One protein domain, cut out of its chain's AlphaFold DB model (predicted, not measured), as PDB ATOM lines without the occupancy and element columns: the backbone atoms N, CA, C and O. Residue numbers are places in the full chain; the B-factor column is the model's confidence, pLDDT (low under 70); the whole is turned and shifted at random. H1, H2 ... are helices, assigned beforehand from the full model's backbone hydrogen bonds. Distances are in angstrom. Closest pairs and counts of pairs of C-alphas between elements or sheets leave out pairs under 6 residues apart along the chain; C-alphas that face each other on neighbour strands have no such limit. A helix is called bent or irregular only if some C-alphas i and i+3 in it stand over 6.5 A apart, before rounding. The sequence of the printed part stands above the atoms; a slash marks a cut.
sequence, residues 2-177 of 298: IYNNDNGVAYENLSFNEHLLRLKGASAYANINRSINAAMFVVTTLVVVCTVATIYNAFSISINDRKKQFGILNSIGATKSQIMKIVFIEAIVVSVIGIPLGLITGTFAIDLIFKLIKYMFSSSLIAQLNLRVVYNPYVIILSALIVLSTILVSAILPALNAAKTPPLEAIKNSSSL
ATOM      1  N   ILE A   2     195.418 264.773 193.001       38.88
ATOM      2  CA  ILE A   2     194.878 264.892 191.638       38.88
ATOM      3  C   ILE A   2     193.752 265.921 191.713       38.88
ATOM      4  O   ILE A   2     192.770 265.708 192.418       38.88
ATOM      5  N   TYR A   3     193.940 267.052 191.037       46.31
ATOM      6  CA  TYR A   3     193.006 268.174 191.039       46.31
ATOM      7  C   TYR A   3     191.890 267.957 190.014       46.31
ATOM      8  O   TYR A   3     192.161 267.738 188.831       46.31
ATOM      9  N   ASN A   4     190.635 268.039 190.462       41.91
ATOM     10  CA  ASN A   4     189.484 268.190 189.580       41.91
ATOM     11  C   ASN A   4     189.247 269.691 189.352       41.91
ATOM     12  O   ASN A   4     188.928 270.415 190.293       41.91
ATOM     13  N   ASN A   5     189.423 270.146 188.110       47.75
ATOM     14  CA  ASN A   5     189.368 271.562 187.739       47.75
ATOM     15  C   ASN A   5     187.937 272.136 187.703       47.75
ATOM     16  O   ASN A   5     187.782 273.329 187.464       47.75
ATOM     17  N   ASP A   6     186.911 271.307 187.926       50.25
ATOM     18  CA  ASP A   6     185.513 271.732 187.817       50.25
ATOM     19  C   ASP A   6     184.910 272.198 189.157       50.25
ATOM     20  O   ASP A   6     183.999 273.020 189.148       50.25
ATOM     21  N   ASN A   7     185.425 271.735 190.310       46.06
ATOM     22  CA  ASN A   7     184.762 271.951 191.611       46.06
ATOM     23  C   ASN A   7     185.649 272.530 192.734       46.06
ATOM     24  O   ASN A   7     185.143 272.714 193.835       46.06
ATOM     25  N   GLY A   8     186.941 272.802 192.511       45.72
ATOM     26  CA  GLY A   8     187.793 273.473 193.514       45.72
ATOM     27  C   GLY A   8     187.966 272.726 194.847       45.72
ATOM     28  O   GLY A   8     188.326 273.334 195.845       45.72
ATOM     29  N   VAL A   9     187.693 271.418 194.897       44.78
ATOM     30  CA  VAL A   9     187.881 270.604 196.107       44.78
ATOM     31  C   VAL A   9     189.157 269.781 195.959       44.78
ATOM     32  O   VAL A   9     189.244 268.899 195.098       44.78
ATOM     33  N   ALA A  10     190.146 270.050 196.812       45.75
ATOM     34  CA  ALA A  10     191.305 269.188 196.993       45.75
ATOM     35  C   ALA A  10     190.855 267.898 197.692       45.75
ATOM     36  O   ALA A  10     190.673 267.849 198.906       45.75
ATOM     37  N   TYR A  11     190.632 266.839 196.917       49.00
ATOM     38  CA  TYR A  11     190.325 265.535 197.491       49.00
ATOM     39  C   TYR A  11     191.602 264.921 198.082       49.00
ATOM     40  O   TYR A  11     192.403 264.301 197.370       49.00
ATOM     41  N   GLU A  12     191.805 265.093 199.388       42.84
ATOM     42  CA  GLU A  12     192.727 264.255 200.152       42.84
ATOM     43  C   GLU A  12     192.284 262.790 200.016       42.84
ATOM     44  O   GLU A  12     191.140 262.435 200.293       42.84
ATOM     45  N   ASN A  13     193.197 261.933 199.555       47.38
ATOM     46  CA  ASN A  13     193.022 260.477 199.467       47.38
ATOM     47  C   ASN A  13     192.001 259.947 198.441       47.38
ATOM     48  O   ASN A  13     191.396 258.897 198.658       47.38
ATOM     49  N   LEU A  14     191.858 260.580 197.272       56.31
ATOM     50  CA  LEU A  14     191.164 259.939 196.147       56.31
ATOM     51  C   LEU A  14     192.100 258.942 195.439       56.31
ATOM     52  O   LEU A  14     192.825 259.283 194.504       56.31
ATOM     53  N   SER A  15     192.111 257.692 195.908       61.78
ATOM     54  CA  SER A  15     192.760 256.591 195.194       61.78
ATOM     55  C   SER A  15     191.863 256.161 194.035       61.78
ATOM     56  O   SER A  15     190.850 255.484 194.229       61.78
ATOM     57  N   PHE A  16     192.208 256.559 192.814       66.81
ATOM     58  CA  PHE A  16     191.513 256.048 191.643       66.81
ATOM     59  C   PHE A  16     191.837 254.569 191.450       66.81
ATOM     60  O   PHE A  16     192.977 254.131 191.612       66.81
ATOM     61  N   ASN A  17     190.829 253.786 191.069       75.81
ATOM     62  CA  ASN A  17     191.060 252.417 190.638       75.81
ATOM     63  C   ASN A  17     191.739 252.447 189.258       75.81
ATOM     64  O   ASN A  17     191.083 252.413 188.217       75.81
ATOM     65  N   GLU A  18     193.067 252.542 189.266       71.06
ATOM     66  CA  GLU A  18     193.909 252.606 188.068       71.06
ATOM     67  C   GLU A  18     193.730 251.378 187.166       71.06
ATOM     68  O   GLU A  18     193.848 251.477 185.947       71.06
ATOM     69  N   HIS A  19     193.372 250.218 187.729       70.62
ATOM     70  CA  HIS A  19     193.038 249.035 186.936       70.62
ATOM     71  C   HIS A  19     191.761 249.242 186.116       70.62
ATOM     72  O   HIS A  19     191.746 248.941 184.922       70.62
ATOM     73  N   LEU A  20     190.709 249.792 186.729       74.38
ATOM     74  CA  LEU A  20     189.457 250.107 186.041       74.38
ATOM     75  C   LEU A  20     189.651 251.221 185.006       74.38
ATOM     76  O   LEU A  20     189.134 251.121 183.894       74.38
ATOM     77  N   LEU A  21     190.408 252.263 185.356       74.12
ATOM     78  CA  LEU A  21     190.751 253.358 184.448       74.12
ATOM     79  C   LEU A  21     191.510 252.839 183.220       74.12
ATOM     80  O   LEU A  21     191.089 253.103 182.094       74.12
ATOM     81  N   ARG A  22     192.529 251.992 183.416       70.25
ATOM     82  CA  ARG A  22     193.253 251.320 182.324       70.25
ATOM     83  C   ARG A  22     192.343 250.460 181.455       70.25
ATOM     84  O   ARG A  22     192.462 250.517 180.235       70.25
ATOM     85  N   LEU A  23     191.411 249.710 182.049       67.50
ATOM     86  CA  LEU A  23     190.427 248.926 181.290       67.50
ATOM     87  C   LEU A  23     189.520 249.808 180.422       67.50
ATOM     88  O   LEU A  23     189.116 249.399 179.337       67.50
ATOM     89  N   LYS A  24     189.212 251.020 180.893       73.31
ATOM     90  CA  LYS A  24     188.437 252.022 180.152       73.31
ATOM     91  C   LYS A  24     189.284 252.863 179.189       73.31
ATOM     92  O   LYS A  24     188.726 253.719 178.509       73.31
ATOM     93  N   GLY A  25     190.602 252.652 179.132       69.12
ATOM     94  CA  GLY A  25     191.517 253.496 178.357       69.12
ATOM     95  C   GLY A  25     191.574 254.945 178.853       69.12
ATOM     96  O   GLY A  25     191.886 255.847 178.083       69.12
ATOM     97  N   ALA A  26     191.241 255.177 180.121       73.12
ATOM     98  CA  ALA A  26     191.264 256.479 180.764       73.12
ATOM     99  C   ALA A  26     192.407 256.545 181.785       73.12
ATOM    100  O   ALA A  26     192.855 255.536 182.318       73.12
ATOM    101  N   SER A  27     192.868 257.753 182.073       77.81
ATOM    102  CA  SER A  27     193.762 258.075 183.184       77.81
ATOM    103  C   SER A  27     193.099 259.106 184.091       77.81
ATOM    104  O   SER A  27     192.177 259.810 183.666       77.81
ATOM    105  N   ALA A  28     193.580 259.233 185.326       70.88
ATOM    106  CA  ALA A  28     193.113 260.273 186.240       70.88
ATOM    107  C   ALA A  28     193.469 261.701 185.763       70.88
ATOM    108  O   ALA A  28     192.903 262.683 186.236       70.88
ATOM    109  N   TYR A  29     194.371 261.825 184.783       74.69
ATOM    110  CA  TYR A  29     194.780 263.094 184.192       74.69
ATOM    111  C   TYR A  29     193.938 263.410 182.949       74.69
ATOM    112  O   TYR A  29     194.199 262.920 181.847       74.69
ATOM    113  N   ALA A  30     192.949 264.294 183.103       76.69
ATOM    114  CA  ALA A  30     192.049 264.700 182.018       76.69
ATOM    115  C   ALA A  30     192.794 265.215 180.765       76.69
ATOM    116  O   ALA A  30     192.393 264.924 179.636       76.69
ATOM    117  N   ASN A  31     193.916 265.915 180.958       76.56
ATOM    118  CA  ASN A  31     194.750 266.438 179.872       76.56
ATOM    119  C   ASN A  31     195.388 265.320 179.031       76.56
ATOM    120  O   ASN A  31     195.447 265.429 177.807       76.56
ATOM    121  N   ILE A  32     195.819 264.224 179.666       77.94
ATOM    122  CA  ILE A  32     196.402 263.068 178.971       77.94
ATOM    123  C   ILE A  32     195.320 262.362 178.151       77.94
ATOM    124  O   ILE A  32     195.529 262.090 176.968       77.94
ATOM    125  N   ASN A  33     194.137 262.143 178.735       80.31
ATOM    126  CA  ASN A  33     193.017 261.507 178.034       80.31
ATOM    127  C   ASN A  33     192.596 262.316 176.805       80.31
ATOM    128  O   ASN A  33     192.395 261.751 175.732       80.31
ATOM    129  N   ARG A  34     192.487 263.643 176.944       82.75
ATOM    130  CA  ARG A  34     192.107 264.528 175.837       82.75
ATOM    131  C   ARG A  34     193.134 264.469 174.703       82.75
ATOM    132  O   ARG A  34     192.735 264.333 173.551       82.75
ATOM    133  N   SER A  35     194.428 264.500 175.022       81.62
ATOM    134  CA  SER A  35     195.505 264.420 174.028       81.62
ATOM    135  C   SER A  35     195.563 263.064 173.319       81.62
ATOM    136  O   SER A  35     195.657 263.026 172.093       81.62
ATOM    137  N   ILE A  36     195.448 261.950 174.054       83.50
ATOM    138  CA  ILE A  36     195.430 260.599 173.466       83.50
ATOM    139  C   ILE A  36     194.196 260.415 172.577       83.50
ATOM    140  O   ILE A  36     194.323 259.957 171.441       83.50
ATOM    141  N   ASN A  37     193.013 260.820 173.046       84.75
ATOM    142  CA  ASN A  37     191.779 260.707 172.268       84.75
ATOM    143  C   ASN A  37     191.819 261.571 171.004       84.75
ATOM    144  O   ASN A  37     191.394 261.116 169.943       84.75
ATOM    145  N   ALA A  38     192.362 262.789 171.088       85.56
ATOM    146  CA  ALA A  38     192.543 263.653 169.927       85.56
ATOM    147  C   ALA A  38     193.501 263.026 168.902       85.56
ATOM    148  O   ALA A  38     193.180 262.977 167.716       85.56
ATOM    149  N   ALA A  39     194.639 262.488 169.353       83.19
ATOM    150  CA  ALA A  39     195.592 261.805 168.480       83.19
ATOM    151  C   ALA A  39     194.957 260.586 167.789       83.19
ATOM    152  O   ALA A  39     195.052 260.450 166.569       83.19
ATOM    153  N   MET A  40     194.243 259.745 168.546       85.31
ATOM    154  CA  MET A  40     193.519 258.590 168.006       85.31
ATOM    155  C   MET A  40     192.476 259.014 166.973       85.31
ATOM    156  O   MET A  40     192.439 258.456 165.880       85.31
ATOM    157  N   PHE A  41     191.675 260.039 167.269       87.56
ATOM    158  CA  PHE A  41     190.659 260.542 166.348       87.56
ATOM    159  C   PHE A  41     191.263 261.021 165.020       87.56
ATOM    160  O   PHE A  41     190.764 260.667 163.948       87.56
ATOM    161  N   VAL A  42     192.360 261.784 165.075       85.94
ATOM    162  CA  VAL A  42     193.056 262.280 163.878       85.94
ATOM    163  C   VAL A  42     193.612 261.122 163.049       85.94
ATOM    164  O   VAL A  42     193.359 261.057 161.844       85.94
ATOM    165  N   VAL A  43     194.316 260.177 163.681       84.06
ATOM    166  CA  VAL A  43     194.908 259.022 162.987       84.06
ATOM    167  C   VAL A  43     193.824 258.133 162.378       84.06
ATOM    168  O   VAL A  43     193.908 257.797 161.197       84.06
ATOM    169  N   THR A  44     192.771 257.797 163.126       85.50
ATOM    170  CA  THR A  44     191.657 256.986 162.615       85.50
ATOM    171  C   THR A  44     190.969 257.667 161.435       85.50
ATOM    172  O   THR A  44     190.715 257.014 160.425       85.50
ATOM    173  N   THR A  45     190.723 258.977 161.512       86.69
ATOM    174  CA  THR A  45     190.102 259.730 160.413       86.69
ATOM    175  C   THR A  45     190.964 259.690 159.152       86.69
ATOM    176  O   THR A  45     190.456 259.403 158.067       86.69
ATOM    177  N   LEU A  46     192.276 259.913 159.279       84.12
ATOM    178  CA  LEU A  46     193.212 259.843 158.153       84.12
ATOM    179  C   LEU A  46     193.231 258.456 157.505       84.12
ATOM    180  O   LEU A  46     193.149 258.350 156.278       84.12
ATOM    181  N   VAL A  47     193.296 257.400 158.320       85.31
ATOM    182  CA  VAL A  47     193.288 256.015 157.832       85.31
ATOM    183  C   VAL A  47     191.985 255.717 157.093       85.31
ATOM    184  O   VAL A  47     192.038 255.258 155.957       85.31
ATOM    185  N   VAL A  48     190.825 256.053 157.667       86.81
ATOM    186  CA  VAL A  48     189.517 255.824 157.029       86.81
ATOM    187  C   VAL A  48     189.419 256.545 155.683       86.81
ATOM    188  O   VAL A  48     189.031 255.930 154.689       86.81
ATOM    189  N   VAL A  49     189.816 257.818 155.608       85.88
ATOM    190  CA  VAL A  49     189.789 258.588 154.352       85.88
ATOM    191  C   VAL A  49     190.704 257.960 153.297       85.88
ATOM    192  O   VAL A  49     190.302 257.812 152.139       85.88
ATOM    193  N   CYS A  50     191.913 257.548 153.689       85.00
ATOM    194  CA  CYS A  50     192.855 256.874 152.800       85.00
ATOM    195  C   CYS A  50     192.289 255.543 152.281       85.00
ATOM    196  O   CYS A  50     192.330 255.266 151.079       85.00
ATOM    197  N   THR A  51     191.714 254.735 153.170       87.44
ATOM    198  CA  THR A  51     191.090 253.451 152.843       87.44
ATOM    199  C   THR A  51     189.926 253.624 151.869       87.44
ATOM    200  O   THR A  51     189.906 252.952 150.837       87.44
ATOM    201  N   VAL A  52     189.015 254.575 152.114       89.19
ATOM    202  CA  VAL A  52     187.899 254.888 151.199       89.19
ATOM    203  C   VAL A  52     188.415 255.267 149.813       89.19
ATOM    204  O   VAL A  52     187.969 254.709 148.810       89.19
ATOM    205  N   ALA A  53     189.379 256.190 149.737       85.31
ATOM    206  CA  ALA A  53     189.935 256.644 148.464       85.31
ATOM    207  C   ALA A  53     190.599 255.497 147.680       85.31
ATOM    208  O   ALA A  53     190.448 255.399 146.459       85.31
ATOM    209  N   THR A  54     191.299 254.610 148.388       87.00
ATOM    210  CA  THR A  54     192.034 253.483 147.800       87.00
ATOM    211  C   THR A  54     191.079 252.420 147.264       87.00
ATOM    212  O   THR A  54     191.188 252.021 146.102       87.00
ATOM    213  N   ILE A  55     190.092 252.016 148.069       91.12
ATOM    214  CA  ILE A  55     189.069 251.038 147.677       91.12
ATOM    215  C   ILE A  55     188.238 251.580 146.513       91.12
ATOM    216  O   ILE A  55     188.031 250.881 145.520       91.12
ATOM    217  N   TYR A  56     187.816 252.846 146.588       89.31
ATOM    218  CA  TYR A  56     187.115 253.512 145.494       89.31
ATOM    219  C   TYR A  56     187.912 253.424 144.187       89.31
ATOM    220  O   TYR A  56     187.351 253.099 143.138       89.31
ATOM    221  N   ASN A  57     189.215 253.718 144.231       86.19
ATOM    222  CA  ASN A  57     190.061 253.696 143.043       86.19
ATOM    223  C   ASN A  57     190.175 252.273 142.474       86.19
ATOM    224  O   ASN A  57     190.004 252.087 141.271       86.19
ATOM    225  N   ALA A  58     190.367 251.271 143.335       89.69
ATOM    226  CA  ALA A  58     190.435 249.869 142.933       89.69
ATOM    227  C   ALA A  58     189.146 249.401 142.235       89.69
ATOM    228  O   ALA A  58     189.199 248.895 141.110       89.69
ATOM    229  N   PHE A  59     187.975 249.645 142.835       91.69
ATOM    230  CA  PHE A  59     186.693 249.315 142.204       91.69
ATOM    231  C   PHE A  59     186.457 250.120 140.931       91.69
ATOM    232  O   PHE A  59     185.991 249.572 139.936       91.69
ATOM    233  N   SER A  60     186.804 251.410 140.919       87.44
ATOM    234  CA  SER A  60     186.664 252.243 139.726       87.44
ATOM    235  C   SER A  60     187.500 251.728 138.557       87.44
ATOM    236  O   SER A  60     187.059 251.877 137.419       87.44
ATOM    237  N   ILE A  61     188.684 251.167 138.808       86.88
ATOM    238  CA  ILE A  61     189.520 250.543 137.776       86.88
ATOM    239  C   ILE A  61     188.870 249.235 137.317       86.88
ATOM    240  O   ILE A  61     188.495 249.127 136.152       86.88
ATOM    241  N   SER A  62     188.612 248.309 138.248       90.50
ATOM    242  CA  SER A  62     188.029 246.988 137.961       90.50
ATOM    243  C   SER A  62     186.712 247.061 137.175       90.50
ATOM    244  O   SER A  62     186.464 246.283 136.251       90.50
ATOM    245  N   ILE A  63     185.847 248.010 137.522       89.44
ATOM    246  CA  ILE A  63     184.563 248.215 136.847       89.44
ATOM    247  C   ILE A  63     184.756 248.836 135.465       89.44
ATOM    248  O   ILE A  63     184.043 248.484 134.527       89.44
ATOM    249  N   ASN A  64     185.700 249.767 135.323       84.50
ATOM    250  CA  ASN A  64     185.958 250.409 134.042       84.50
ATOM    251  C   ASN A  64     186.531 249.417 133.018       84.50
ATOM    252  O   ASN A  64     186.155 249.485 131.850       84.50
ATOM    253  N   ASP A  65     187.350 248.463 133.457       86.81
ATOM    254  CA  ASP A  65     187.885 247.403 132.592       86.81
ATOM    255  C   ASP A  65     186.781 246.447 132.111       86.81
ATOM    256  O   ASP A  65     186.810 245.946 130.986       86.81
ATOM    257  N   ARG A  66     185.732 246.266 132.921       89.31
ATOM    258  CA  ARG A  66     184.563 245.422 132.612       89.31
ATOM    259  C   ARG A  66     183.376 246.194 132.042       89.31
ATOM    260  O   ARG A  66     182.306 245.631 131.814       89.31
ATOM    261  N   LYS A  67     183.557 247.476 131.725       86.12
ATOM    262  CA  LYS A  67     182.490 248.360 131.236       86.12
ATOM    263  C   LYS A  67     181.799 247.821 129.981       86.12
ATOM    264  O   LYS A  67     180.579 247.918 129.875       86.12
ATOM    265  N   LYS A  68     182.548 247.195 129.064       85.31
ATOM    266  CA  LYS A  68     181.996 246.551 127.858       85.31
ATOM    267  C   LYS A  68     181.071 245.376 128.199       85.31
ATOM    268  O   LYS A  68     180.021 245.245 127.580       85.31
ATOM    269  N   GLN A  69     181.424 244.559 129.196       89.56
ATOM    270  CA  GLN A  69     180.604 243.425 129.645       89.56
ATOM    271  C   GLN A  69     179.273 243.917 130.228       89.56
ATOM    272  O   GLN A  69     178.213 243.438 129.833       89.56
ATOM    273  N   PHE A  70     179.316 244.946 131.081       90.06
ATOM    274  CA  PHE A  70     178.109 245.601 131.603       90.06
ATOM    275  C   PHE A  70     177.266 246.252 130.498       90.06
ATOM    276  O   PHE A  70     176.040 246.219 130.557       90.06
ATOM    277  N   GLY A  71     177.909 246.796 129.461       88.12
ATOM    278  CA  GLY A  71     177.242 247.299 128.261       88.12
ATOM    279  C   GLY A  71     176.456 246.228 127.513       88.12
ATOM    280  O   GLY A  71     175.304 246.457 127.165       88.12
ATOM    281  N   ILE A  72     177.060 245.055 127.308       89.38
ATOM    282  CA  ILE A  72     176.410 243.905 126.663       89.38
ATOM    283  C   ILE A  72     175.230 243.411 127.508       89.38
ATOM    284  O   ILE A  72     174.149 243.206 126.963       89.38
ATOM    285  N   LEU A  73     175.402 243.295 128.831       90.69
ATOM    286  CA  LEU A  73     174.328 242.943 129.770       90.69
ATOM    287  C   LEU A  73     173.149 243.927 129.683       90.69
ATOM    288  O   LEU A  73     172.000 243.505 129.584       90.69
ATOM    289  N   ASN A  74     173.416 245.235 129.656       88.12
ATOM    290  CA  ASN A  74     172.368 246.241 129.468       88.12
ATOM    291  C   ASN A  74     171.680 246.128 128.095       88.12
ATOM    292  O   ASN A  74     170.476 246.352 128.012       88.12
ATOM    293  N   SER A  75     172.407 245.772 127.029       89.06
ATOM    294  CA  SER A  75     171.823 245.582 125.690       89.06
ATOM    295  C   SER A  75     170.847 244.407 125.621       89.06
ATOM    296  O   SER A  75     169.884 244.477 124.865       89.06
ATOM    297  N   ILE A  76     171.076 243.347 126.399       91.19
ATOM    298  CA  ILE A  76     170.173 242.185 126.478       91.19
ATOM    299  C   ILE A  76     169.047 242.368 127.513       91.19
ATOM    300  O   ILE A  76     168.301 241.430 127.774       91.19
ATOM    301  N   GLY A  77     168.913 243.564 128.103       90.25
ATOM    302  CA  GLY A  77     167.808 243.919 129.000       90.25
ATOM    303  C   GLY A  77     168.128 243.889 130.496       90.25
ATOM    304  O   GLY A  77     167.206 243.992 131.307       90.25
ATOM    305  N   ALA A  78     169.399 243.776 130.901       92.12
ATOM    306  CA  ALA A  78     169.749 243.876 132.315       92.12
ATOM    307  C   ALA A  78     169.365 245.251 132.883       92.12
ATOM    308  O   ALA A  78     169.606 246.305 132.292       92.12
ATOM    309  N   THR A  79     168.771 245.242 134.070       91.38
ATOM    310  CA  THR A  79     168.388 246.461 134.781       91.38
ATOM    311  C   THR A  79     169.582 247.072 135.517       91.38
ATOM    312  O   THR A  79     170.519 246.388 135.935       91.38
ATOM    313  N   LYS A  80     169.508 248.382 135.783       89.31
ATOM    314  CA  LYS A  80     170.509 249.110 136.587       89.31
ATOM    315  C   LYS A  80     170.734 248.457 137.955       89.31
ATOM    316  O   LYS A  80     171.873 248.347 138.404       89.31
ATOM    317  N   SER A  81     169.656 247.985 138.581       91.69
ATOM    318  CA  SER A  81     169.694 247.302 139.876       91.69
ATOM    319  C   SER A  81     170.420 245.958 139.807       91.69
ATOM    320  O   SER A  81     171.155 245.630 140.734       91.69
ATOM    321  N   GLN A  82     170.283 245.202 138.710       93.12
ATOM    322  CA  GLN A  82     171.019 243.947 138.511       93.12
ATOM    323  C   GLN A  82     172.525 244.197 138.370       93.12
ATOM    324  O   GLN A  82     173.309 243.511 139.021       93.12
ATOM    325  N   ILE A  83     172.937 245.224 137.617       91.88
ATOM    326  CA  ILE A  83     174.359 245.597 137.511       91.88
ATOM    327  C   ILE A  83     174.918 246.036 138.863       91.88
ATOM    328  O   ILE A  83     175.992 245.590 139.259       91.88
ATOM    329  N   MET A  84     174.189 246.879 139.599       92.00
ATOM    330  CA  MET A  84     174.619 247.286 140.938       92.00
ATOM    331  C   MET A  84     174.752 246.079 141.869       92.00
ATOM    332  O   MET A  84     175.749 245.972 142.579       92.00
ATOM    333  N   LYS A  85     173.796 245.142 141.830       93.56
ATOM    334  CA  LYS A  85     173.824 243.923 142.644       93.56
ATOM    335  C   LYS A  85     175.056 243.063 142.356       93.56
ATOM    336  O   LYS A  85     175.655 242.575 143.305       93.56
ATOM    337  N   ILE A  86     175.469 242.930 141.093       93.50
ATOM    338  CA  ILE A  86     176.702 242.210 140.725       93.50
ATOM    339  C   ILE A  86     177.916 242.840 141.419       93.50
ATOM    340  O   ILE A  86     178.668 242.143 142.096       93.50
ATOM    341  N   VAL A  87     178.065 244.166 141.334       93.25
ATOM    342  CA  VAL A  87     179.194 244.874 141.963       93.25
ATOM    343  C   VAL A  87     179.164 244.754 143.492       93.25
ATOM    344  O   VAL A  87     180.206 244.576 144.117       93.25
ATOM    345  N   PHE A  88     177.984 244.814 144.113       93.25
ATOM    346  CA  PHE A  88     177.857 244.622 145.562       93.25
ATOM    347  C   PHE A  88     178.200 243.201 146.004       93.25
ATOM    348  O   PHE A  88     178.857 243.037 147.028       93.25
ATOM    349  N   ILE A  89     177.788 242.186 145.244       94.75
ATOM    350  CA  ILE A  89     178.148 240.794 145.533       94.75
ATOM    351  C   ILE A  89     179.666 240.626 145.464       94.75
ATOM    352  O   ILE A  89     180.248 240.045 146.374       94.75
ATOM    353  N   GLU A  90     180.329 241.198 144.460       93.88
ATOM    354  CA  GLU A  90     181.795 241.184 144.390       93.88
ATOM    355  C   GLU A  90     182.441 241.874 145.588       93.88
ATOM    356  O   GLU A  90     183.379 241.339 146.175       93.88
ATOM    357  N   ALA A  91     181.918 243.033 145.995       94.12
ATOM    358  CA  ALA A  91     182.407 243.733 147.176       94.12
ATOM    359  C   ALA A  91     182.251 242.888 148.451       94.12
ATOM    360  O   ALA A  91     183.167 242.854 149.270       94.12
ATOM    361  N   ILE A  92     181.137 242.167 148.601       95.31
ATOM    362  CA  ILE A  92     180.910 241.242 149.719       95.31
ATOM    363  C   ILE A  92     181.901 240.077 149.664       95.31
ATOM    364  O   ILE A  92     182.548 239.803 150.669       95.31
ATOM    365  N   VAL A  93     182.079 239.435 148.508       95.75
ATOM    366  CA  VAL A  93     183.022 238.313 148.341       95.75
ATOM    367  C   VAL A  93     184.446 238.739 148.702       95.75
ATOM    368  O   VAL A  93     185.127 238.054 149.463       95.75
ATOM    369  N   VAL A  94     184.878 239.913 148.232       93.94
ATOM    370  CA  VAL A  94     186.185 240.481 148.589       93.94
ATOM    371  C   VAL A  94     186.265 240.789 150.086       93.94
ATOM    372  O   VAL A  94     187.291 240.520 150.705       93.94
ATOM    373  N   SER A  95     185.193 241.304 150.693       94.75
ATOM    374  CA  SER A  95     185.154 241.626 152.128       94.75
ATOM    375  C   SER A  95     185.241 240.383 153.012       94.75
ATOM    376  O   SER A  95     185.946 240.403 154.017       94.75
ATOM    377  N   VAL A  96     184.567 239.294 152.631       95.94
ATOM    378  CA  VAL A  96     184.565 238.023 153.376       95.94
ATOM    379  C   VAL A  96     185.969 237.435 153.484       95.94
ATOM    380  O   VAL A  96     186.290 236.826 154.495       95.94
ATOM    381  N   ILE A  97     186.822 237.647 152.481       95.81
ATOM    382  CA  ILE A  97     188.211 237.173 152.495       95.81
ATOM    383  C   ILE A  97     189.141 238.231 153.107       95.81
ATOM    384  O   ILE A  97     189.996 237.924 153.937       95.81
ATOM    385  N   GLY A  98     188.965 239.494 152.721       95.25
ATOM    386  CA  GLY A  98     189.848 240.590 153.108       95.25
ATOM    387  C   GLY A  98     189.762 240.963 154.586       95.25
ATOM    388  O   GLY A  98     190.796 241.229 155.195       95.25
ATOM    389  N   ILE A  99     188.565 240.963 155.184       95.69
ATOM    390  CA  ILE A  99     188.384 241.352 156.592       95.69
ATOM    391  C   ILE A  99     189.063 240.347 157.538       95.69
ATOM    392  O   ILE A  99     189.866 240.794 158.359       95.69
ATOM    393  N   PRO A 100     188.840 239.018 157.435       95.88
ATOM    394  CA  PRO A 100     189.537 238.056 158.287       95.88
ATOM    395  C   PRO A 100     191.055 238.113 158.121       95.88
ATOM    396  O   PRO A 100     191.769 238.172 159.118       95.88
ATOM    397  N   LEU A 101     191.556 238.168 156.881       96.62
ATOM    398  CA  LEU A 101     192.995 238.277 156.630       96.62
ATOM    399  C   LEU A 101     193.577 239.564 157.221       96.62
ATOM    400  O   LEU A 101     194.632 239.521 157.851       96.62
ATOM    401  N   GLY A 102     192.885 240.693 157.073       94.50
ATOM    402  CA  GLY A 102     193.295 241.975 157.641       94.50
ATOM    403  C   GLY A 102     193.327 241.967 159.170       94.50
ATOM    404  O   GLY A 102     194.283 242.453 159.766       94.50
ATOM    405  N   LEU A 103     192.326 241.365 159.818       93.44
ATOM    406  CA  LEU A 103     192.289 241.220 161.275       93.44
ATOM    407  C   LEU A 103     193.408 240.305 161.790       93.44
ATOM    408  O   LEU A 103     194.096 240.660 162.748       93.44
ATOM    409  N   ILE A 104     193.631 239.157 161.146       93.56
ATOM    410  CA  ILE A 104     194.690 238.211 161.529       93.56
ATOM    411  C   ILE A 104     196.069 238.859 161.362       93.56
ATOM    412  O   ILE A 104     196.867 238.885 162.294       93.56
ATOM    413  N   THR A 105     196.346 239.424 160.187       94.88
ATOM    414  CA  THR A 105     197.642 240.063 159.913       94.88
ATOM    415  C   THR A 105     197.860 241.313 160.760       94.88
ATOM    416  O   THR A 105     198.965 241.515 161.253       94.88
ATOM    417  N   GLY A 106     196.821 242.116 160.996       91.94
ATOM    418  CA  GLY A 106     196.895 243.312 161.833       91.94
ATOM    419  C   GLY A 106     197.194 242.988 163.296       91.94
ATOM    420  O   GLY A 106     198.099 243.573 163.886       91.94
ATOM    421  N   THR A 107     196.479 242.021 163.876       89.50
ATOM    422  CA  THR A 107     196.736 241.572 165.255       89.50
ATOM    423  C   THR A 107     198.127 240.960 165.403       89.50
ATOM    424  O   THR A 107     198.854 241.326 166.327       89.50
ATOM    425  N   PHE A 108     198.540 240.107 164.460       90.94
ATOM    426  CA  PHE A 108     199.885 239.537 164.433       90.94
ATOM    427  C   PHE A 108     200.976 240.610 164.308       90.94
ATOM    428  O   PHE A 108     201.980 240.554 165.016       90.94
ATOM    429  N   ALA A 109     200.775 241.616 163.453       92.25
ATOM    430  CA  ALA A 109     201.718 242.717 163.288       92.25
ATOM    431  C   ALA A 109     201.884 243.525 164.584       92.25
ATOM    432  O   ALA A 109     203.010 243.830 164.968       92.25
ATOM    433  N   ILE A 110     200.789 243.832 165.289       89.81
ATOM    434  CA  ILE A 110     200.849 244.555 166.570       89.81
ATOM    435  C   ILE A 110     201.574 243.719 167.633       89.81
ATOM    436  O   ILE A 110     202.433 244.247 168.338       89.81
ATOM    437  N   ASP A 111     201.279 242.419 167.727       88.00
ATOM    438  CA  ASP A 111     201.953 241.523 168.674       88.00
ATOM    439  C   ASP A 111     203.464 241.433 168.397       88.00
ATOM    440  O   ASP A 111     204.286 241.516 169.315       88.00
ATOM    441  N   LEU A 112     203.848 241.350 167.120       89.94
ATOM    442  CA  LEU A 112     205.246 241.375 166.696       89.94
ATOM    443  C   LEU A 112     205.929 242.701 167.059       89.94
ATOM    444  O   LEU A 112     207.040 242.692 167.588       89.94
ATOM    445  N   ILE A 113     205.265 243.837 166.829       88.75
ATOM    446  CA  ILE A 113     205.789 245.165 167.173       88.75
ATOM    447  C   ILE A 113     206.002 245.290 168.685       88.75
ATOM    448  O   ILE A 113     207.055 245.757 169.113       88.75
ATOM    449  N   PHE A 114     205.062 244.833 169.516       86.25
ATOM    450  CA  PHE A 114     205.226 244.874 170.974       86.25
ATOM    451  C   PHE A 114     206.390 244.003 171.457       86.25
ATOM    452  O   PHE A 114     207.151 244.425 172.331       86.25
ATOM    453  N   LYS A 115     206.591 242.825 170.853       84.75
ATOM    454  CA  LYS A 115     207.761 241.974 171.123       84.75
ATOM    455  C   LYS A 115     209.071 242.654 170.719       84.75
ATOM    456  O   LYS A 115     210.022 242.631 171.498       84.75
ATOM    457  N   LEU A 116     209.109 243.297 169.550       85.62
ATOM    458  CA  LEU A 116     210.275 244.050 169.076       85.62
ATOM    459  C   LEU A 116     210.606 245.225 169.998       85.62
ATOM    460  O   LEU A 116     211.761 245.379 170.385       85.62
ATOM    461  N   ILE A 117     209.602 246.000 170.418       83.69
ATOM    462  CA  ILE A 117     209.786 247.098 171.375       83.69
ATOM    463  C   ILE A 117     210.365 246.561 172.686       83.69
ATOM    464  O   ILE A 117     211.346 247.102 173.188       83.69
ATOM    465  N   LYS A 118     209.817 245.464 173.223       81.19
ATOM    466  CA  LYS A 118     210.335 244.848 174.452       81.19
ATOM    467  C   LYS A 118     211.797 244.412 174.315       81.19
ATOM    468  O   LYS A 118     212.563 244.580 175.259       81.19
ATOM    469  N   TYR A 119     212.179 243.856 173.167       80.50
ATOM    470  CA  TYR A 119     213.549 243.420 172.904       80.50
ATOM    471  C   TYR A 119     214.514 244.609 172.775       80.50
ATOM    472  O   TYR A 119     215.513 244.671 173.493       80.50
ATOM    473  N   MET A 120     214.184 245.582 171.918       78.38
ATOM    474  CA  MET A 120     215.033 246.745 171.624       78.38
ATOM    475  C   MET A 120     215.169 247.713 172.803       78.38
ATOM    476  O   MET A 120     216.209 248.339 172.964       78.38
ATOM    477  N   PHE A 121     214.133 247.831 173.634       73.94
ATOM    478  CA  PHE A 121     214.080 248.776 174.751       73.94
ATOM    479  C   PHE A 121     214.106 248.080 176.114       73.94
ATOM    480  O   PHE A 121     213.585 248.623 177.091       73.94
ATOM    481  N   SER A 122     214.709 246.890 176.178       66.00
ATOM    482  CA  SER A 122     214.755 245.992 177.343       66.00
ATOM    483  C   SER A 122     215.289 246.638 178.632       66.00
ATOM    484  O   SER A 122     214.887 246.235 179.720       66.00
ATOM    485  N   SER A 123     216.121 247.679 178.527       61.28
ATOM    486  CA  SER A 123     216.653 248.470 179.648       61.28
ATOM    487  C   SER A 123     215.816 249.702 180.027       61.28
ATOM    488  O   SER A 123     216.127 250.385 181.001       61.28
ATOM    489  N   SER A 124     214.751 250.014 179.284       61.88
ATOM    490  CA  SER A 124     213.900 251.185 179.522       61.88
ATOM    491  C   SER A 124     212.650 250.847 180.345       61.88
ATOM    492  O   SER A 124     212.136 249.727 180.309       61.88
ATOM    493  N   LEU A 125     212.082 251.866 181.000       57.38
ATOM    494  CA  LEU A 125     210.768 251.807 181.662       57.38
ATOM    495  C   LEU A 125     209.655 251.265 180.742       57.38
ATOM    496  O   LEU A 125     208.711 250.644 181.221       57.38
ATOM    497  N   ILE A 126     209.781 251.435 179.421       59.78
ATOM    498  CA  ILE A 126     208.790 250.984 178.435       59.78
ATOM    499  C   ILE A 126     208.760 249.452 178.328       59.78
ATOM    500  O   ILE A 126     207.682 248.874 178.205       59.78
ATOM    501  N   ALA A 127     209.902 248.766 178.447       60.62
ATOM    502  CA  ALA A 127     209.926 247.300 178.433       60.62
ATOM    503  C   ALA A 127     209.284 246.682 179.686       60.62
ATOM    504  O   ALA A 127     208.765 245.565 179.626       60.62
ATOM    505  N   GLN A 128     209.256 247.422 180.798       58.66
ATOM    506  CA  GLN A 128     208.589 247.001 182.032       58.66
ATOM    507  C   GLN A 128     207.061 247.130 181.955       58.66
ATOM    508  O   GLN A 128     206.358 246.461 182.713       58.66
ATOM    509  N   LEU A 129     206.525 247.915 181.009       63.81
ATOM    510  CA  LEU A 129     205.078 248.117 180.850       63.81
ATOM    511  C   LEU A 129     204.322 246.865 180.374       63.81
ATOM    512  O   LEU A 129     203.097 246.910 180.316       63.81
ATOM    513  N   ASN A 130     205.014 245.754 180.066       66.25
ATOM    514  CA  ASN A 130     204.422 244.463 179.683       66.25
ATOM    515  C   ASN A 130     203.225 244.638 178.726       66.25
ATOM    516  O   ASN A 130     202.137 244.108 178.959       66.25
ATOM    517  N   LEU A 131     203.433 245.417 177.658       71.75
ATOM    518  CA  LEU A 131     202.410 245.695 176.654       71.75
ATOM    519  C   LEU A 131     201.924 244.373 176.054       71.75
ATOM    520  O   LEU A 131     202.705 243.601 175.497       71.75
ATOM    521  N   ARG A 132     200.630 244.097 176.212       73.06
ATOM    522  CA  ARG A 132     199.971 242.891 175.708       73.06
ATOM    523  C   ARG A 132     198.803 243.299 174.834       73.06
ATOM    524  O   ARG A 132     198.046 244.202 175.182       73.06
ATOM    525  N   VAL A 133     198.643 242.599 173.717       77.81
ATOM    526  CA  VAL A 133     197.451 242.734 172.881       77.81
ATOM    527  C   VAL A 133     196.283 242.088 173.618       77.81
ATOM    528  O   VAL A 133     196.321 240.902 173.942       77.81
ATOM    529  N   VAL A 134     195.253 242.879 173.912       81.19
ATOM    530  CA  VAL A 134     194.008 242.384 174.505       81.19
ATOM    531  C   VAL A 134     192.999 242.160 173.389       81.19
ATOM    532  O   VAL A 134     192.571 243.099 172.719       81.19
ATOM    533  N   TYR A 135     192.605 240.904 173.205       83.38
ATOM    534  CA  TYR A 135     191.597 240.519 172.225       83.38
ATOM    535  C   TYR A 135     190.211 240.711 172.827       83.38
ATOM    536  O   TYR A 135     189.753 239.905 173.634       83.38
ATOM    537  N   ASN A 136     189.542 241.796 172.443       86.50
ATOM    538  CA  ASN A 136     188.155 242.031 172.812       86.50
ATOM    539  C   ASN A 136     187.238 241.671 171.623       86.50
ATOM    540  O   ASN A 136     187.297 242.361 170.599       86.50
ATOM    541  N   PRO A 137     186.375 240.641 171.741       88.75
ATOM    542  CA  PRO A 137     185.469 240.228 170.670       88.75
ATOM    543  C   PRO A 137     184.590 241.366 170.143       88.75
ATOM    544  O   PRO A 137     184.387 241.477 168.936       88.75
ATOM    545  N   TYR A 138     184.128 242.259 171.025       91.19
ATOM    546  CA  TYR A 138     183.296 243.399 170.639       91.19
ATOM    547  C   TYR A 138     184.044 244.367 169.716       91.19
ATOM    548  O   TYR A 138     183.477 244.844 168.736       91.19
ATOM    549  N   VAL A 139     185.330 244.616 169.983       88.94
ATOM    550  CA  VAL A 139     186.169 245.498 169.155       88.94
ATOM    551  C   VAL A 139     186.424 244.868 167.789       88.94
ATOM    552  O   VAL A 139     186.339 245.553 166.771       88.94
ATOM    553  N   ILE A 140     186.675 243.558 167.748       91.12
ATOM    554  CA  ILE A 140     186.892 242.824 166.498       91.12
ATOM    555  C   ILE A 140     185.631 242.885 165.627       91.12
ATOM    556  O   ILE A 140     185.712 243.282 164.466       91.12
ATOM    557  N   ILE A 141     184.459 242.585 166.192       93.44
ATOM    558  CA  ILE A 141     183.181 242.633 165.465       93.44
ATOM    559  C   ILE A 141     182.883 244.056 164.982       93.44
ATOM    560  O   ILE A 141     182.546 244.253 163.814       93.44
ATOM    561  N   LEU A 142     183.052 245.062 165.844       92.94
ATOM    562  CA  LEU A 142     182.811 246.457 165.478       92.94
ATOM    563  C   LEU A 142     183.754 246.916 164.358       92.94
ATOM    564  O   LEU A 142     183.314 247.554 163.404       92.94
ATOM    565  N   SER A 143     185.035 246.547 164.429       91.31
ATOM    566  CA  SER A 143     186.011 246.869 163.385       91.31
ATOM    567  C   SER A 143     185.661 246.205 162.049       91.31
ATOM    568  O   SER A 143     185.692 246.871 161.014       91.31
ATOM    569  N   ALA A 144     185.222 244.942 162.065       94.25
ATOM    570  CA  ALA A 144     184.753 244.238 160.877       94.25
ATOM    571  C   ALA A 144     183.539 244.938 160.246       94.25
ATOM    572  O   ALA A 144     183.512 245.143 159.033       94.25
ATOM    573  N   LEU A 145     182.567 245.371 161.057       94.50
ATOM    574  CA  LEU A 145     181.386 246.101 160.584       94.50
ATOM    575  C   LEU A 145     181.739 247.467 159.983       94.50
ATOM    576  O   LEU A 145     181.198 247.836 158.937       94.50
ATOM    577  N   ILE A 146     182.660 248.206 160.606       92.88
ATOM    578  CA  ILE A 146     183.132 249.501 160.096       92.88
ATOM    579  C   ILE A 146     183.832 249.313 158.748       92.88
ATOM    580  O   ILE A 146     183.537 250.036 157.793       92.88
ATOM    581  N   VAL A 147     184.723 248.326 158.636       93.12
ATOM    582  CA  VAL A 147     185.451 248.048 157.389       93.12
ATOM    583  C   VAL A 147     184.496 247.580 156.293       93.12
ATOM    584  O   VAL A 147     184.561 248.099 155.180       93.12
ATOM    585  N   LEU A 148     183.559 246.679 156.602       94.81
ATOM    586  CA  LEU A 148     182.532 246.242 155.656       94.81
ATOM    587  C   LEU A 148     181.709 247.431 155.142       94.81
ATOM    588  O   LEU A 148     181.561 247.608 153.934       94.81
ATOM    589  N   SER A 149     181.239 248.290 156.049       93.62
ATOM    590  CA  SER A 149     180.498 249.507 155.690       93.62
ATOM    591  C   SER A 149     181.332 250.422 154.793       93.62
ATOM    592  O   SER A 149     180.843 250.927 153.785       93.62
ATOM    593  N   THR A 150     182.619 250.578 155.104       92.81
ATOM    594  CA  THR A 150     183.563 251.389 154.325       92.81
ATOM    595  C   THR A 150     183.743 250.845 152.906       92.81
ATOM    596  O   THR A 150     183.707 251.617 151.943       92.81
ATOM    597  N   ILE A 151     183.891 249.524 152.749       94.00
ATOM    598  CA  ILE A 151     184.015 248.863 151.441       94.00
ATOM    599  C   ILE A 151     182.746 249.082 150.613       94.00
ATOM    600  O   ILE A 151     182.828 249.519 149.463       94.00
ATOM    601  N   LEU A 152     181.575 248.838 151.209       92.81
ATOM    602  CA  LEU A 152     180.287 249.004 150.538       92.81
ATOM    603  C   LEU A 152     180.074 250.455 150.096       92.81
ATOM    604  O   LEU A 152     179.781 250.691 148.925       92.81
ATOM    605  N   VAL A 153     180.299 251.428 150.985       92.50
ATOM    606  CA  VAL A 153     180.182 252.862 150.668       92.50
ATOM    607  C   VAL A 153     181.122 253.258 149.530       92.50
ATOM    608  O   VAL A 153     180.721 253.971 148.606       92.50
ATOM    609  N   SER A 154     182.353 252.748 149.543       91.56
ATOM    610  CA  SER A 154     183.352 253.034 148.508       91.56
ATOM    611  C   SER A 154     182.970 252.464 147.136       91.56
ATOM    612  O   SER A 154     183.293 253.067 146.110       91.56
ATOM    613  N   ALA A 155     182.252 251.337 147.099       92.19
ATOM    614  CA  ALA A 155     181.799 250.686 145.869       92.19
ATOM    615  C   ALA A 155     180.532 251.323 145.256       92.19
ATOM    616  O   ALA A 155     180.309 251.182 144.050       92.19
ATOM    617  N   ILE A 156     179.735 252.078 146.031       91.75
ATOM    618  CA  ILE A 156     178.468 252.687 145.570       91.75
ATOM    619  C   ILE A 156     178.671 253.589 144.348       91.75
ATOM    620  O   ILE A 156     177.999 253.418 143.329       91.75
ATOM    621  N   LEU A 157     179.575 254.571 144.426       87.94
ATOM    622  CA  LEU A 157     179.773 255.519 143.323       87.94
ATOM    623  C   LEU A 157     180.243 254.815 142.034       87.94
ATOM    624  O   LEU A 157     179.669 255.088 140.975       87.94
ATOM    625  N   PRO A 158     181.273 253.947 142.074       85.44
ATOM    626  CA  PRO A 158     181.691 253.166 140.913       85.44
ATOM    627  C   PRO A 158     180.559 252.302 140.330       85.44
ATOM    628  O   PRO A 158     180.350 252.333 139.116       85.44
ATOM    629  N   ALA A 159     179.774 251.624 141.176       88.56
ATOM    630  CA  ALA A 159     178.631 250.807 140.755       88.56
ATOM    631  C   ALA A 159     177.547 251.637 140.049       88.56
ATOM    632  O   ALA A 159     177.066 251.270 138.975       88.56
ATOM    633  N   LEU A 160     177.202 252.802 140.609       87.25
ATOM    634  CA  LEU A 160     176.244 253.735 140.011       87.25
ATOM    635  C   LEU A 160     176.707 254.229 138.638       87.25
ATOM    636  O   LEU A 160     175.895 254.359 137.721       87.25
ATOM    637  N   ASN A 161     178.004 254.507 138.482       83.88
ATOM    638  CA  ASN A 161     178.556 254.955 137.203       83.88
ATOM    639  C   ASN A 161     178.488 253.849 136.137       83.88
ATOM    640  O   ASN A 161     178.181 254.145 134.982       83.88
ATOM    641  N   ALA A 162     178.712 252.584 136.509       84.25
ATOM    642  CA  ALA A 162     178.537 251.454 135.596       84.25
ATOM    643  C   ALA A 162     177.080 251.286 135.166       84.25
ATOM    644  O   ALA A 162     176.790 251.248 133.973       84.25
ATOM    645  N   ALA A 163     176.158 251.282 136.129       85.31
ATOM    646  CA  ALA A 163     174.735 251.096 135.867       85.31
ATOM    647  C   ALA A 163     174.124 252.221 135.008       85.31
ATOM    648  O   ALA A 163     173.160 252.001 134.279       85.31
ATOM    649  N   LYS A 164     174.673 253.442 135.071       84.25
ATOM    650  CA  LYS A 164     174.216 254.587 134.265       84.25
ATOM    651  C   LYS A 164     174.848 254.665 132.873       84.25
ATOM    652  O   LYS A 164     174.451 255.534 132.103       84.25
ATOM    653  N   THR A 165     175.819 253.812 132.545       79.62
ATOM    654  CA  THR A 165     176.497 253.873 131.244       79.62
ATOM    655  C   THR A 165     175.577 253.338 130.133       79.62
ATOM    656  O   THR A 165     175.152 252.182 130.216       79.62
ATOM    657  N   PRO A 166     175.294 254.119 129.071       79.00
ATOM    658  CA  PRO A 166     174.509 253.654 127.929       79.00
ATOM    659  C   PRO A 166     175.181 252.478 127.196       79.00
ATOM    660  O   PRO A 166     176.404 252.495 127.029       79.00
ATOM    661  N   PRO A 167     174.415 251.499 126.675       78.12
ATOM    662  CA  PRO A 167     174.983 250.335 125.990       78.12
ATOM    663  C   PRO A 167     175.836 250.718 124.776       78.12
ATOM    664  O   PRO A 167     176.933 250.192 124.585       78.12
ATOM    665  N   LEU A 168     175.379 251.711 124.005       76.50
ATOM    666  CA  LEU A 168     176.111 252.227 122.850       76.50
ATOM    667  C   LEU A 168     177.471 252.818 123.255       76.50
ATOM    668  O   LEU A 168     178.474 252.533 122.607       76.50
ATOM    669  N   GLU A 169     177.536 253.588 124.346       75.56
ATOM    670  CA  GLU A 169     178.799 254.144 124.857       75.56
ATOM    671  C   GLU A 169     179.729 253.064 125.423       75.56
ATOM    672  O   GLU A 169     180.948 253.154 125.280       75.56
ATOM    673  N   ALA A 170     179.165 252.039 126.063       74.50
ATOM    674  CA  ALA A 170     179.925 250.932 126.631       74.50
ATOM    675  C   ALA A 170     180.560 250.036 125.553       74.50
ATOM    676  O   ALA A 170     181.683 249.567 125.730       74.50
ATOM    677  N   ILE A 171     179.865 249.819 124.430       72.69
ATOM    678  CA  ILE A 171     180.339 248.980 123.319       72.69
ATOM    679  C   ILE A 171     181.334 249.731 122.439       72.69
ATOM    680  O   ILE A 171     182.318 249.139 121.993       72.69
ATOM    681  N   LYS A 172     181.124 251.036 122.211       72.94
ATOM    682  CA  LYS A 172     181.960 251.804 121.280       72.94
ATOM    683  C   LYS A 172     183.425 251.889 121.717       72.94
ATOM    684  O   LYS A 172     184.234 252.277 120.882       72.94
ATOM    685  N   ASN A 173     183.755 251.589 122.987       59.47
ATOM    686  CA  ASN A 173     185.067 251.657 123.677       59.47
ATOM    687  C   ASN A 173     185.884 252.953 123.462       59.47
ATOM    688  O   ASN A 173     186.926 253.187 124.068       59.47
ATOM    689  N   SER A 174     185.381 253.852 122.629       52.72
ATOM    690  CA  SER A 174     185.761 255.231 122.520       52.72
ATOM    691  C   SER A 174     185.074 255.900 123.687       52.72
ATOM    692  O   SER A 174     183.907 256.283 123.634       52.72
ATOM    693  N   SER A 175     185.833 256.048 124.774       52.66
ATOM    694  CA  SER A 175     185.702 257.236 125.607       52.66
ATOM    695  C   SER A 175     185.317 258.381 124.678       52.66
ATOM    696  O   SER A 175     186.043 258.641 123.714       52.66
ATOM    697  N   SER A 176     184.131 258.956 124.866       48.47
ATOM    698  CA  SER A 176     183.709 260.124 124.118       48.47
ATOM    699  C   SER A 176     184.744 261.194 124.433       48.47
ATOM    700  O   SER A 176     184.689 261.882 125.452       48.47
ATOM    701  N   LEU A 177     185.786 261.256 123.600       52.47
ATOM    702  CA  LEU A 177     186.753 262.322 123.580       52.47
ATOM    703  C   LEU A 177     185.901 263.523 123.215       52.47
ATOM    704  O   LEU A 177     185.701 263.820 122.041       52.47
TER     705      LEU A 177
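This is residues 2 to 177 of the 298 residues of the protein "FtsX-like permease family protein" of Paeniclostridium sordellii (strain ATCC 9714 / DSM 2141 / JCM 3814 / LMG 15708 / NCIMB 10717 / 211) (UniProt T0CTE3). Three long helices, H2, H4 and H6, form an elongated fan: H6 packs on both H2 and H4, and these two spread away from each other toward one end. At the narrow end the small helices H3 and H7 pack together, while H1 and the loop of residues 2 to 17 lie at the wide end. The printed part has 176 residues, with seven named helices, H1 to H7 in chain order, and no named strand: all helix. It is extended, with a radius of gyration of the C-alphas of 24.8 A and spans of 79 by 43 by 32 A.

Start at residues 18 to 23, H1, which touches no helix. Next look at residues 30 to 65, H2, and 137 to 163, H6, the hub: they touch, closest at C-alphas Tyr 56 and Ser 154, 4.8 A, through residues 48 to 64 of H2 alone. H6 touches residues 80 to 120, H4, closest at C-alphas Lys 80 and Ala 163, 4.7 A, opposite ways at a steep tilt of 39 degrees. H2 and H4 are near each other. Residues 67 to 75, H3, touch 167 to 171, H7, closest at C-alphas Gly 71 and Pro 167, 4.4 A. Residues 125 to 128, H5, touch H4 only at the corner. Every O i to N i+4 pair is within hydrogen-bond range in H1, H2, H3 and H7, against 36 of 37 in H4 and 21 of 23 in H6; H5 is too short for one.

Find C-alpha 30 at (192.049, 264.700, 182.018); from there H2 runs 52.5 A. H4 runs 56.7 A, with a kink of 30 degrees near residue 99. H6 runs 38.0 A to C-alpha 163 at (174.735, 251.096, 135.867); it is irregular, only just, with C-alphas 154 and 157 6.8 A apart.

The C-alphas farthest apart, Glu 12 and Lys 172, are 80.6 A apart. The printed part has no cut and no long link. Its pLDDT is under 70 at residues 2 to 16, 23, 25, 122 to 130 and 173 to 177.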